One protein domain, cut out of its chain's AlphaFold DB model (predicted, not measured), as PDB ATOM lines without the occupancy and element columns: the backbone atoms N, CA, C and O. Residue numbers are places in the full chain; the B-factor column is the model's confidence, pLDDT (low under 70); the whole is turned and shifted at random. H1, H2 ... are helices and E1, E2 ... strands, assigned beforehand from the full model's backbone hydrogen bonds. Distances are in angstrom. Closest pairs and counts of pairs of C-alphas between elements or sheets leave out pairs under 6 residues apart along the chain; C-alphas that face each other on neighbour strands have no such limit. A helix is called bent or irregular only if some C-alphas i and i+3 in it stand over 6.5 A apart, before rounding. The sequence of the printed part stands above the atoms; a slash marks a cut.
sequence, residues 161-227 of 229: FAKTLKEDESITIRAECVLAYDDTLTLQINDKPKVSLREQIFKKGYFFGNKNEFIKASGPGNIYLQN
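This is residues 161 to 227 of the 229 residues of the protein "Altered inheritance of mitochondria protein 24, mitochondrial" of Tetrapisispora blattae (strain ATCC 34711 / CBS 6284 / DSM 70876 / NBRC 10599 / NRRL Y-10934 / UCD 77-7) (UniProt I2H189). Two small three-stranded sheets, E1 E6 E3 and E2 E5 E4, stand face to face as a small sandwich, and residues 191 to 213, a long loop holding the short helix H1, reach away from one end of it. The tight links E1 to E2, E3 to E4 and E5 to E6 cross between the sheets at the end away from this loop, and the link E2 to E3 crosses at the loop's end; of the loop, residues 194 to 199 stick out free. The printed part has 67 residues with six named strands and one named helix, in the order E1 E2 E3 E4 H1 E5 E6, and both sheets are antiparallel. The class is mostly strand, and the whole is only just compact, close to loose, with a radius of gyration of the C-alphas of 12.9 A and an elongated outline of 35 by 23 by 18 A.

In one sheet, E1 is residues 161 to 165, 12.9 A long, starting at C-alpha 161 (27.935, -42.762, 46.413). E6, the longest strand, is residues 221 to 226, 16.8 A, ending at C-alpha 226 (30.799, -41.803, 40.907), and E3 is residues 178 to 182, 11.4 A. In the other sheet, E2 is residues 170 to 174, 13.4 A, E5 is residues 214 to 218, 12.9 A, and E4 is residues 186 to 190, 12.6 A. H1 is residues 197 to 202, 11.2 A, from C-alpha 197 (29.683, -20.150, 29.245).

In the sheet E1 E6 E3, E6 is the inner strand. E1 and E6 are antiparallel at 152 degrees, with N 163 and O 223 at 2.9 A, within hydrogen-bond range. E6 and E3 are antiparallel at 170 degrees, with N 224 and O 180 at 2.8 A. In the sheet E2 E5 E4, E5 is the inner strand. E2 and E5 are antiparallel at 157 degrees, with N 215 and O 173 at 2.8 A. E5 and E4 are antiparallel at 153 degrees, with N 188 and O 216 at 2.9 A. Between the sheets, the closest C-alphas of E1 and E5 are those of Leu 165 and Ser 218, 7.2 A apart. E1 and E2 meet only through their link, as do E2 and E3. E5 and E6 are only just apart, with their closest C-alphas at 8.3 A. H1 is not on either sheet. H1 is only just irregular, with C-alphas 199 and 202 at 6.9 A, and 0 of its 2 O i to N i+4 pairs and 0 of its 3 O i to N i+3 pairs are within hydrogen-bond range.

The two C-alphas farthest apart are those of Glu 167 and Lys 204, at 36.6 A. The printed part has no cut. The link from H1 to E5, 11 residues, is long. Mean pLDDT of the printed part is 75.3, and residues 191 to 212 are under 70.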
ATOM      1  N   PHE A 161      28.986 -43.259  45.532       90.94
ATOM      2  CA  PHE A 161      27.935 -42.762  46.413       90.94
ATOM      3  C   PHE A 161      26.588 -43.342  45.993       90.94
ATOM      4  O   PHE A 161      26.298 -43.455  44.808       90.94
ATOM      5  N   ALA A 162      25.754 -43.701  46.965       92.88
ATOM      6  CA  ALA A 162      24.379 -44.106  46.706       92.88
ATOM      7  C   ALA A 162      23.446 -42.953  47.080       92.88
ATOM      8  O   ALA A 162      23.560 -42.392  48.173       92.88
ATOM      9  N   LYS A 163      22.525 -42.612  46.184       94.69
ATOM     10  CA  LYS A 163      21.450 -41.659  46.437       94.69
ATOM     11  C   LYS A 163      20.126 -42.387  46.273       94.69
ATOM     12  O   LYS A 163      19.815 -42.871  45.193       94.69
ATOM     13  N   THR A 164      19.354 -42.443  47.347       96.06
ATOM     14  CA  THR A 164      17.960 -42.878  47.286       96.06
ATOM     15  C   THR A 164      17.102 -41.687  46.874       96.06
ATOM     16  O   THR A 164      17.248 -40.598  47.443       96.06
ATOM     17  N   LEU A 165      16.255 -41.903  45.875       95.38
ATOM     18  CA  LEU A 165      15.204 -41.002  45.429       95.38
ATOM     19  C   LEU A 165      13.859 -41.537  45.926       95.38
ATOM     20  O   LEU A 165      13.630 -42.749  45.941       95.38
ATOM     21  N   LYS A 166      12.994 -40.631  46.373       96.00
ATOM     22  CA  LYS A 166      11.581 -40.912  46.681       96.00
ATOM     23  C   LYS A 166      10.708 -40.686  45.443       96.00
ATOM     24  O   LYS A 166      11.182 -40.136  44.457       96.00
ATOM     25  N   GLU A 167       9.434 -41.073  45.514       93.06
ATOM     26  CA  GLU A 167       8.485 -41.030  44.385       93.06
ATOM     27  C   GLU A 167       8.474 -39.693  43.623       93.06
ATOM     28  O   GLU A 167       8.587 -39.692  42.400       93.06
ATOM     29  N   ASP A 168       8.459 -38.565  44.338       93.56
ATOM     30  CA  ASP A 168       8.425 -37.220  43.741       93.56
ATOM     31  C   ASP A 168       9.806 -36.548  43.627       93.56
ATOM     32  O   ASP A 168       9.919 -35.370  43.270       93.56
ATOM     33  N   GLU A 169      10.886 -37.261  43.955       95.25
ATOM     34  CA  GLU A 169      12.236 -36.718  43.856       95.25
ATOM     35  C   GLU A 169      12.808 -36.921  42.451       95.25
ATOM     36  O   GLU A 169      12.596 -37.929  41.774       95.25
ATOM     37  N   SER A 170      13.593 -35.939  42.009       93.94
ATOM     38  CA  SER A 170      14.401 -36.081  40.807       93.94
ATOM     39  C   SER A 170      15.771 -35.457  40.994       93.94
ATOM     40  O   SER A 170      15.956 -34.524  41.778       93.94
ATOM     41  N   ILE A 171      16.742 -35.977  40.255       93.19
ATOM     42  CA  ILE A 171      18.099 -35.450  40.218       93.19
ATOM     43  C   ILE A 171      18.554 -35.358  38.767       93.19
ATOM     44  O   ILE A 171      18.259 -36.228  37.953       93.19
ATOM     45  N   THR A 172      19.258 -34.280  38.433       91.75
ATOM     46  CA  THR A 172      19.932 -34.142  37.141       91.75
ATOM     47  C   THR A 172      21.422 -34.332  37.355       91.75
ATOM     48  O   THR A 172      22.037 -33.629  38.156       91.75
ATOM     49  N   ILE A 173      21.992 -35.291  36.645       89.56
ATOM     50  CA  ILE A 173      23.382 -35.721  36.785       89.56
ATOM     51  C   ILE A 173      23.989 -35.916  35.408       89.56
ATOM     52  O   ILE A 173      23.281 -36.155  34.438       89.56
ATOM     53  N   ARG A 174      25.310 -35.823  35.310       87.50
ATOM     54  CA  ARG A 174      26.007 -36.205  34.081       87.50
ATOM     55  C   ARG A 174      25.867 -37.709  33.866       87.50
ATOM     56  O   ARG A 174      26.039 -38.469  34.820       87.50
ATOM     57  N   ALA A 175      25.588 -38.120  32.633       86.56
ATOM     58  CA  ALA A 175      25.434 -39.526  32.271       86.56
ATOM     59  C   ALA A 175      26.661 -40.355  32.684       86.56
ATOM     60  O   ALA A 175      26.519 -41.441  33.239       86.56
ATOM     61  N   GLU A 176      27.866 -39.797  32.507       85.75
ATOM     62  CA  GLU A 176      29.124 -40.473  32.839       85.75
ATOM     63  C   GLU A 176      29.319 -40.771  34.340       85.75
ATOM     64  O   GLU A 176      30.156 -41.597  34.712       85.75
ATOM     65  N   CYS A 177      28.551 -40.114  35.214       89.56
ATOM     66  CA  CYS A 177      28.617 -40.336  36.654       89.56
ATOM     67  C   CYS A 177      27.769 -41.531  37.111       89.56
ATOM     68  O   CYS A 177      27.903 -41.935  38.263       89.56
ATOM     69  N   VAL A 178      26.889 -42.085  36.270       91.50
ATOM     70  CA  VAL A 178      25.986 -43.184  36.648       91.50
ATOM     71  C   VAL A 178      26.693 -44.527  36.507       91.50
ATOM     72  O   VAL A 178      27.083 -44.917  35.410       91.50
ATOM     73  N   LEU A 179      26.816 -45.260  37.614       93.00
ATOM     74  CA  LEU A 179      27.374 -46.615  37.628       93.00
ATOM     75  C   LEU A 179      26.308 -47.701  37.605       93.00
ATOM     76  O   LEU A 179      26.480 -48.717  36.937       93.00
ATOM     77  N   ALA A 180      25.239 -47.503  38.369       94.81
ATOM     78  CA  ALA A 180      24.117 -48.424  38.446       94.81
ATOM     79  C   ALA A 180      22.876 -47.692  38.958       94.81
ATOM     80  O   ALA A 180      22.997 -46.648  39.605       94.81
ATOM     81  N   TYR A 181      21.694 -48.231  38.699       94.56
ATOM     82  CA  TYR A 181      20.441 -47.686  39.209       94.56
ATOM     83  C   TYR A 181      19.359 -48.761  39.285       94.56
ATOM     84  O   TYR A 181      19.377 -49.718  38.512       94.56
ATOM     85  N   ASP A 182      18.427 -48.600  40.217       94.31
ATOM     86  CA  ASP A 182      17.257 -49.467  40.311       94.31
ATOM     87  C   ASP A 182      16.351 -49.243  39.092       94.31
ATOM     88  O   ASP A 182      16.090 -48.104  38.703       94.31
ATOM     89  N   ASP A 183      15.844 -50.323  38.501       91.62
ATOM     90  CA  ASP A 183      14.993 -50.300  37.296       91.62
ATOM     91  C   ASP A 183      13.653 -49.566  37.501       91.62
ATOM     92  O   ASP A 183      12.965 -49.218  36.548       91.62
ATOM     93  N   THR A 184      13.282 -49.293  38.753       92.31
ATOM     94  CA  THR A 184      12.124 -48.462  39.110       92.31
ATOM     95  C   THR A 184      12.338 -46.977  38.819       92.31
ATOM     96  O   THR A 184      11.372 -46.214  38.767       92.31
ATOM     97  N   LEU A 185      13.589 -46.544  38.629       92.75
ATOM     98  CA  LEU A 185      13.908 -45.174  38.257       92.75
ATOM     99  C   LEU A 185      13.667 -44.942  36.768       92.75
ATOM    100  O   LEU A 185      14.160 -45.661  35.902       92.75
ATOM    101  N   THR A 186      12.977 -43.848  36.461       91.25
ATOM    102  CA  THR A 186      12.847 -43.356  35.090       91.25
ATOM    103  C   THR A 186      14.017 -42.434  34.770       91.25
ATOM    104  O   THR A 186      14.246 -41.452  35.480       91.25
ATOM    105  N   LEU A 187      14.737 -42.725  33.686       89.19
ATOM    106  CA  LEU A 187      15.833 -41.897  33.183       89.19
ATOM    107  C   LEU A 187      15.425 -41.202  31.884       89.19
ATOM    108  O   LEU A 187      14.998 -41.848  30.930       89.19
ATOM    109  N   GLN A 188      15.595 -39.883  31.838       86.94
ATOM    110  CA  GLN A 188      15.375 -39.066  30.644       86.94
ATOM    111  C   GLN A 188      16.666 -38.341  30.269       86.94
ATOM    112  O   GLN A 188      17.265 -37.662  31.107       86.94
ATOM    113  N   ILE A 189      17.094 -38.479  29.014       80.06
ATOM    114  CA  ILE A 189      18.249 -37.750  28.483       80.06
ATOM    115  C   ILE A 189      17.821 -36.301  28.243       80.06
ATOM    116  O   ILE A 189      16.887 -36.037  27.490       80.06
ATOM    117  N   ASN A 190      18.509 -35.368  28.894       70.88
ATOM    118  CA  ASN A 190      18.352 -33.938  28.693       70.88
ATOM    119  C   ASN A 190      19.548 -33.400  27.910       70.88
ATOM    120  O   ASN A 190      20.686 -33.389  28.399       70.88
ATOM    121  N   ASP A 191      19.269 -32.846  26.733       55.19
ATOM    122  CA  ASP A 191      20.228 -32.050  25.979       55.19
ATOM    123  C   ASP A 191      20.472 -30.713  26.697       55.19
ATOM    124  O   ASP A 191      19.833 -29.698  26.431       55.19
ATOM    125  N   LYS A 192      21.447 -30.732  27.616       54.56
ATOM    126  CA  LYS A 192      22.044 -29.603  28.354       54.56
ATOM    127  C   LYS A 192      21.150 -28.917  29.411       54.56
ATOM    128  O   LYS A 192      20.148 -28.285  29.081       54.56
ATOM    129  N   PRO A 193      21.591 -28.829  30.681       47.88
ATOM    130  CA  PRO A 193      21.214 -27.701  31.519       47.88
ATOM    131  C   PRO A 193      21.778 -26.423  30.880       47.88
ATOM    132  O   PRO A 193      22.891 -26.425  30.349       47.88
ATOM    133  N   LYS A 194      21.022 -25.320  30.911       45.75
ATOM    134  CA  LYS A 194      21.500 -23.983  30.513       45.75
ATOM    135  C   LYS A 194      22.615 -23.527  31.471       45.75
ATOM    136  O   LYS A 194      22.377 -22.723  32.364       45.75
ATOM    137  N   VAL A 195      23.821 -24.062  31.321       48.03
ATOM    138  CA  VAL A 195      24.991 -23.668  32.113       48.03
ATOM    139  C   VAL A 195      25.693 -22.520  31.394       48.03
ATOM    140  O   VAL A 195      25.996 -22.611  30.203       48.03
ATOM    141  N   SER A 196      25.918 -21.417  32.113       42.34
ATOM    142  CA  SER A 196      26.597 -20.230  31.586       42.34
ATOM    143  C   SER A 196      28.006 -20.572  31.076       42.34
ATOM    144  O   SER A 196      28.708 -21.401  31.654       42.34
ATOM    145  N   LEU A 197      28.434 -19.913  29.994       42.56
ATOM    146  CA  LEU A 197      29.683 -20.150  29.245       42.56
ATOM    147  C   LEU A 197      30.986 -20.208  30.074       42.56
ATOM    148  O   LEU A 197      32.007 -20.648  29.551       42.56
ATOM    149  N   ARG A 198      30.988 -19.801  31.350       40.00
ATOM    150  CA  ARG A 198      32.193 -19.793  32.196       40.00
ATOM    151  C   ARG A 198      32.672 -21.181  32.637       40.00
ATOM    152  O   ARG A 198      33.854 -21.325  32.927       40.00
ATOM    153  N   GLU A 199      31.819 -22.205  32.630       46.41
ATOM    154  CA  GLU A 199      32.192 -23.555  33.099       46.41
ATOM    155  C   GLU A 199      32.653 -24.506  31.977       46.41
ATOM    156  O   GLU A 199      33.111 -25.616  32.242       46.41
ATOM    157  N   GLN A 200      32.594 -24.075  30.711       44.41
ATOM    158  CA  GLN A 200      32.928 -24.921  29.553       44.41
ATOM    159  C   GLN A 200      34.442 -25.082  29.302       44.41
ATOM    160  O   GLN A 200      34.836 -25.856  28.434       44.41
ATOM    161  N   ILE A 201      35.304 -24.399  30.061       39.66
ATOM    162  CA  ILE A 201      36.751 -24.325  29.777       39.66
ATOM    163  C   ILE A 201      37.546 -25.555  30.283       39.66
ATOM    164  O   ILE A 201      38.677 -25.765  29.854       39.66
ATOM    165  N   PHE A 202      36.980 -26.441  31.115       36.94
ATOM    166  CA  PHE A 202      37.785 -27.443  31.844       36.94
ATOM    167  C   PHE A 202      37.823 -28.894  31.327       36.94
ATOM    168  O   PHE A 202      38.477 -29.716  31.963       36.94
ATOM    169  N   LYS A 203      37.213 -29.270  30.192       39.53
ATOM    170  CA  LYS A 203      37.226 -30.689  29.754       39.53
ATOM    171  C   LYS A 203      37.859 -30.912  28.374       39.53
ATOM    172  O   LYS A 203      37.206 -30.757  27.347       39.53
ATOM    173  N   LYS A 204      39.105 -31.407  28.351       34.19
ATOM    174  CA  LYS A 204      39.653 -32.223  27.247       34.19
ATOM    175  C   LYS A 204      40.105 -33.583  27.790       34.19
ATOM    176  O   LYS A 204      41.072 -33.647  28.536       34.19
ATOM    177  N   GLY A 205      39.441 -34.660  27.351       31.22
ATOM    178  CA  GLY A 205      39.993 -36.021  27.395       31.22
ATOM    179  C   GLY A 205      39.009 -37.168  27.679       31.22
ATOM    180  O   GLY A 205      38.599 -37.351  28.815       31.22
ATOM    181  N   TYR A 206      38.721 -37.974  26.645       32.44
ATOM    182  CA  TYR A 206      38.540 -39.453  26.620       32.44
ATOM    183  C   TYR A 206      37.199 -40.177  26.912       32.44
ATOM    184  O   TYR A 206      36.871 -40.462  28.055       32.44
ATOM    185  N   PHE A 207      36.495 -40.519  25.816       35.97
ATOM    186  CA  PHE A 207      35.680 -41.725  25.519       35.97
ATOM    187  C   PHE A 207      34.627 -42.258  26.517       35.97
ATOM    188  O   PHE A 207      34.936 -43.051  27.391       35.97
ATOM    189  N   PHE A 208      33.366 -41.872  26.303       37.22
ATOM    190  CA  PHE A 208      32.213 -42.661  25.806       37.22
ATOM    191  C   PHE A 208      31.161 -41.617  25.344       37.22
ATOM    192  O   PHE A 208      31.408 -40.422  25.524       37.22
ATOM    193  N   GLY A 209      30.082 -42.026  24.661       40.53
ATOM    194  CA  GLY A 209      29.087 -41.160  23.994       40.53
ATOM    195  C   GLY A 209      28.793 -39.832  24.709       40.53
ATOM    196  O   GLY A 209      28.568 -39.819  25.911       40.53
ATOM    197  N   ASN A 210      28.914 -38.727  23.961       45.34
ATOM    198  CA  ASN A 210      28.688 -37.330  24.365       45.34
ATOM    199  C   ASN A 210      28.833 -37.037  25.878       45.34
ATOM    200  O   ASN A 210      27.853 -36.927  26.606       45.34
ATOM    201  N   LYS A 211      30.072 -36.766  26.321       50.66
ATOM    202  CA  LYS A 211      30.500 -36.326  27.679       50.66
ATOM    203  C   LYS A 211      29.803 -35.093  28.297       50.66
ATOM    204  O   LYS A 211      30.279 -34.516  29.277       50.66
ATOM    205  N   ASN A 212      28.738 -34.615  27.674       60.09
ATOM    206  CA  ASN A 212      27.969 -33.454  28.090       60.09
ATOM    207  C   ASN A 212      26.472 -33.765  28.215       60.09
ATOM    208  O   ASN A 212      25.687 -32.834  28.393       60.09
ATOM    209  N   GLU A 213      26.073 -35.033  28.108       75.25
ATOM    210  CA  GLU A 213      24.688 -35.441  28.306       75.25
ATOM    211  C   GLU A 213      24.372 -35.507  29.797       75.25
ATOM    212  O   GLU A 213      25.102 -36.085  30.610       75.25
ATOM    213  N   PHE A 214      23.272 -34.860  30.160       84.88
ATOM    214  CA  PHE A 214      22.734 -34.928  31.503       84.88
ATOM    215  C   PHE A 214      21.522 -35.839  31.472       84.88
ATOM    216  O   PHE A 214      20.700 -35.764  30.567       84.88
ATOM    217  N   ILE A 215      21.401 -36.684  32.480       88.94
ATOM    218  CA  ILE A 215      20.246 -37.540  32.670       88.94
ATOM    219  C   ILE A 215      19.472 -36.992  33.856       88.94
ATOM    220  O   ILE A 215      20.042 -36.719  34.918       88.94
ATOM    221  N   LYS A 216      18.166 -36.815  33.669       92.31
ATOM    222  CA  LYS A 216      17.232 -36.620  34.768       92.31
ATOM    223  C   LYS A 216      16.745 -37.993  35.216       92.31
ATOM    224  O   LYS A 216      16.076 -38.679  34.450       92.31
ATOM    225  N   ALA A 217      17.098 -38.377  36.437       92.75
ATOM    226  CA  ALA A 217      16.551 -39.548  37.110       92.75
ATOM    227  C   ALA A 217      15.384 -39.113  37.999       92.75
ATOM    228  O   ALA A 217      15.516 -38.130  38.732       92.75
ATOM    229  N   SER A 218      14.260 -39.819  37.933       94.31
ATOM    230  CA  SER A 218      13.066 -39.549  38.742       94.31
ATOM    231  C   SER A 218      12.348 -40.830  39.145       94.31
ATOM    232  O   SER A 218      12.378 -41.811  38.399       94.31
ATOM    233  N   GLY A 219      11.652 -40.779  40.278       92.44
ATOM    234  CA  GLY A 219      10.905 -41.904  40.835       92.44
ATOM    235  C   GLY A 219      11.611 -42.541  42.032       92.44
ATOM    236  O   GLY A 219      12.705 -42.115  42.414       92.44
ATOM    237  N   PRO A 220      10.994 -43.560  42.648       95.06
ATOM    238  CA  PRO A 220      11.554 -44.217  43.814       95.06
ATOM    239  C   PRO A 220      12.668 -45.186  43.412       95.06
ATOM    240  O   PRO A 220      12.508 -45.984  42.489       95.06
ATOM    241  N   GLY A 221      13.789 -45.156  44.127       93.69
ATOM    242  CA  GLY A 221      14.872 -46.117  43.924       93.69
ATOM    243  C   GLY A 221      16.244 -45.563  44.264       93.69
ATOM    244  O   GLY A 221      16.413 -44.391  44.608       93.69
ATOM    245  N   ASN A 222      17.248 -46.420  44.179       94.75
ATOM    246  CA  ASN A 222      18.636 -46.067  44.401       94.75
ATOM    247  C   ASN A 222      19.341 -45.810  43.075       94.75
ATOM    248  O   ASN A 222      19.208 -46.564  42.114       94.75
ATOM    249  N   ILE A 223      20.156 -44.762  43.056       95.12
ATOM    250  CA  ILE A 223      21.127 -44.515  42.001       95.12
ATOM    251  C   ILE A 223      22.532 -44.500  42.598       95.12
ATOM    252  O   ILE A 223      22.793 -43.860  43.622       95.12
ATOM    253  N   TYR A 224      23.438 -45.231  41.960       94.94
ATOM    254  CA  TYR A 224      24.837 -45.355  42.340       94.94
ATOM    255  C   TYR A 224      25.674 -44.487  41.411       94.94
ATOM    256  O   TYR A 224      25.684 -44.670  40.192       94.94
ATOM    257  N   LEU A 225      26.362 -43.526  42.011       93.88
ATOM    258  CA  LEU A 225      27.074 -42.459  41.334       93.88
ATOM    259  C   LEU A 225      28.561 -42.523  41.646       93.88
ATOM    260  O   LEU A 225      28.951 -42.910  42.744       93.88
ATOM    261  N   GLN A 226      29.376 -42.063  40.711       91.19
ATOM    262  CA  GLN A 226      30.799 -41.803  40.907       91.19
ATOM    263  C   GLN A 226      31.150 -40.384  40.475       91.19
ATOM    264  O   GLN A 226      30.442 -39.766  39.675       91.19
ATOM    265  N   ASN A 227      32.277 -39.876  40.964       83.75
ATOM    266  CA  ASN A 227      32.829 -38.632  40.442       83.75
ATOM    267  C   ASN A 227      33.406 -38.871  39.039       83.75
ATOM    268  O   ASN A 227      34.291 -39.705  38.854       83.75
TER     269      ASN A 227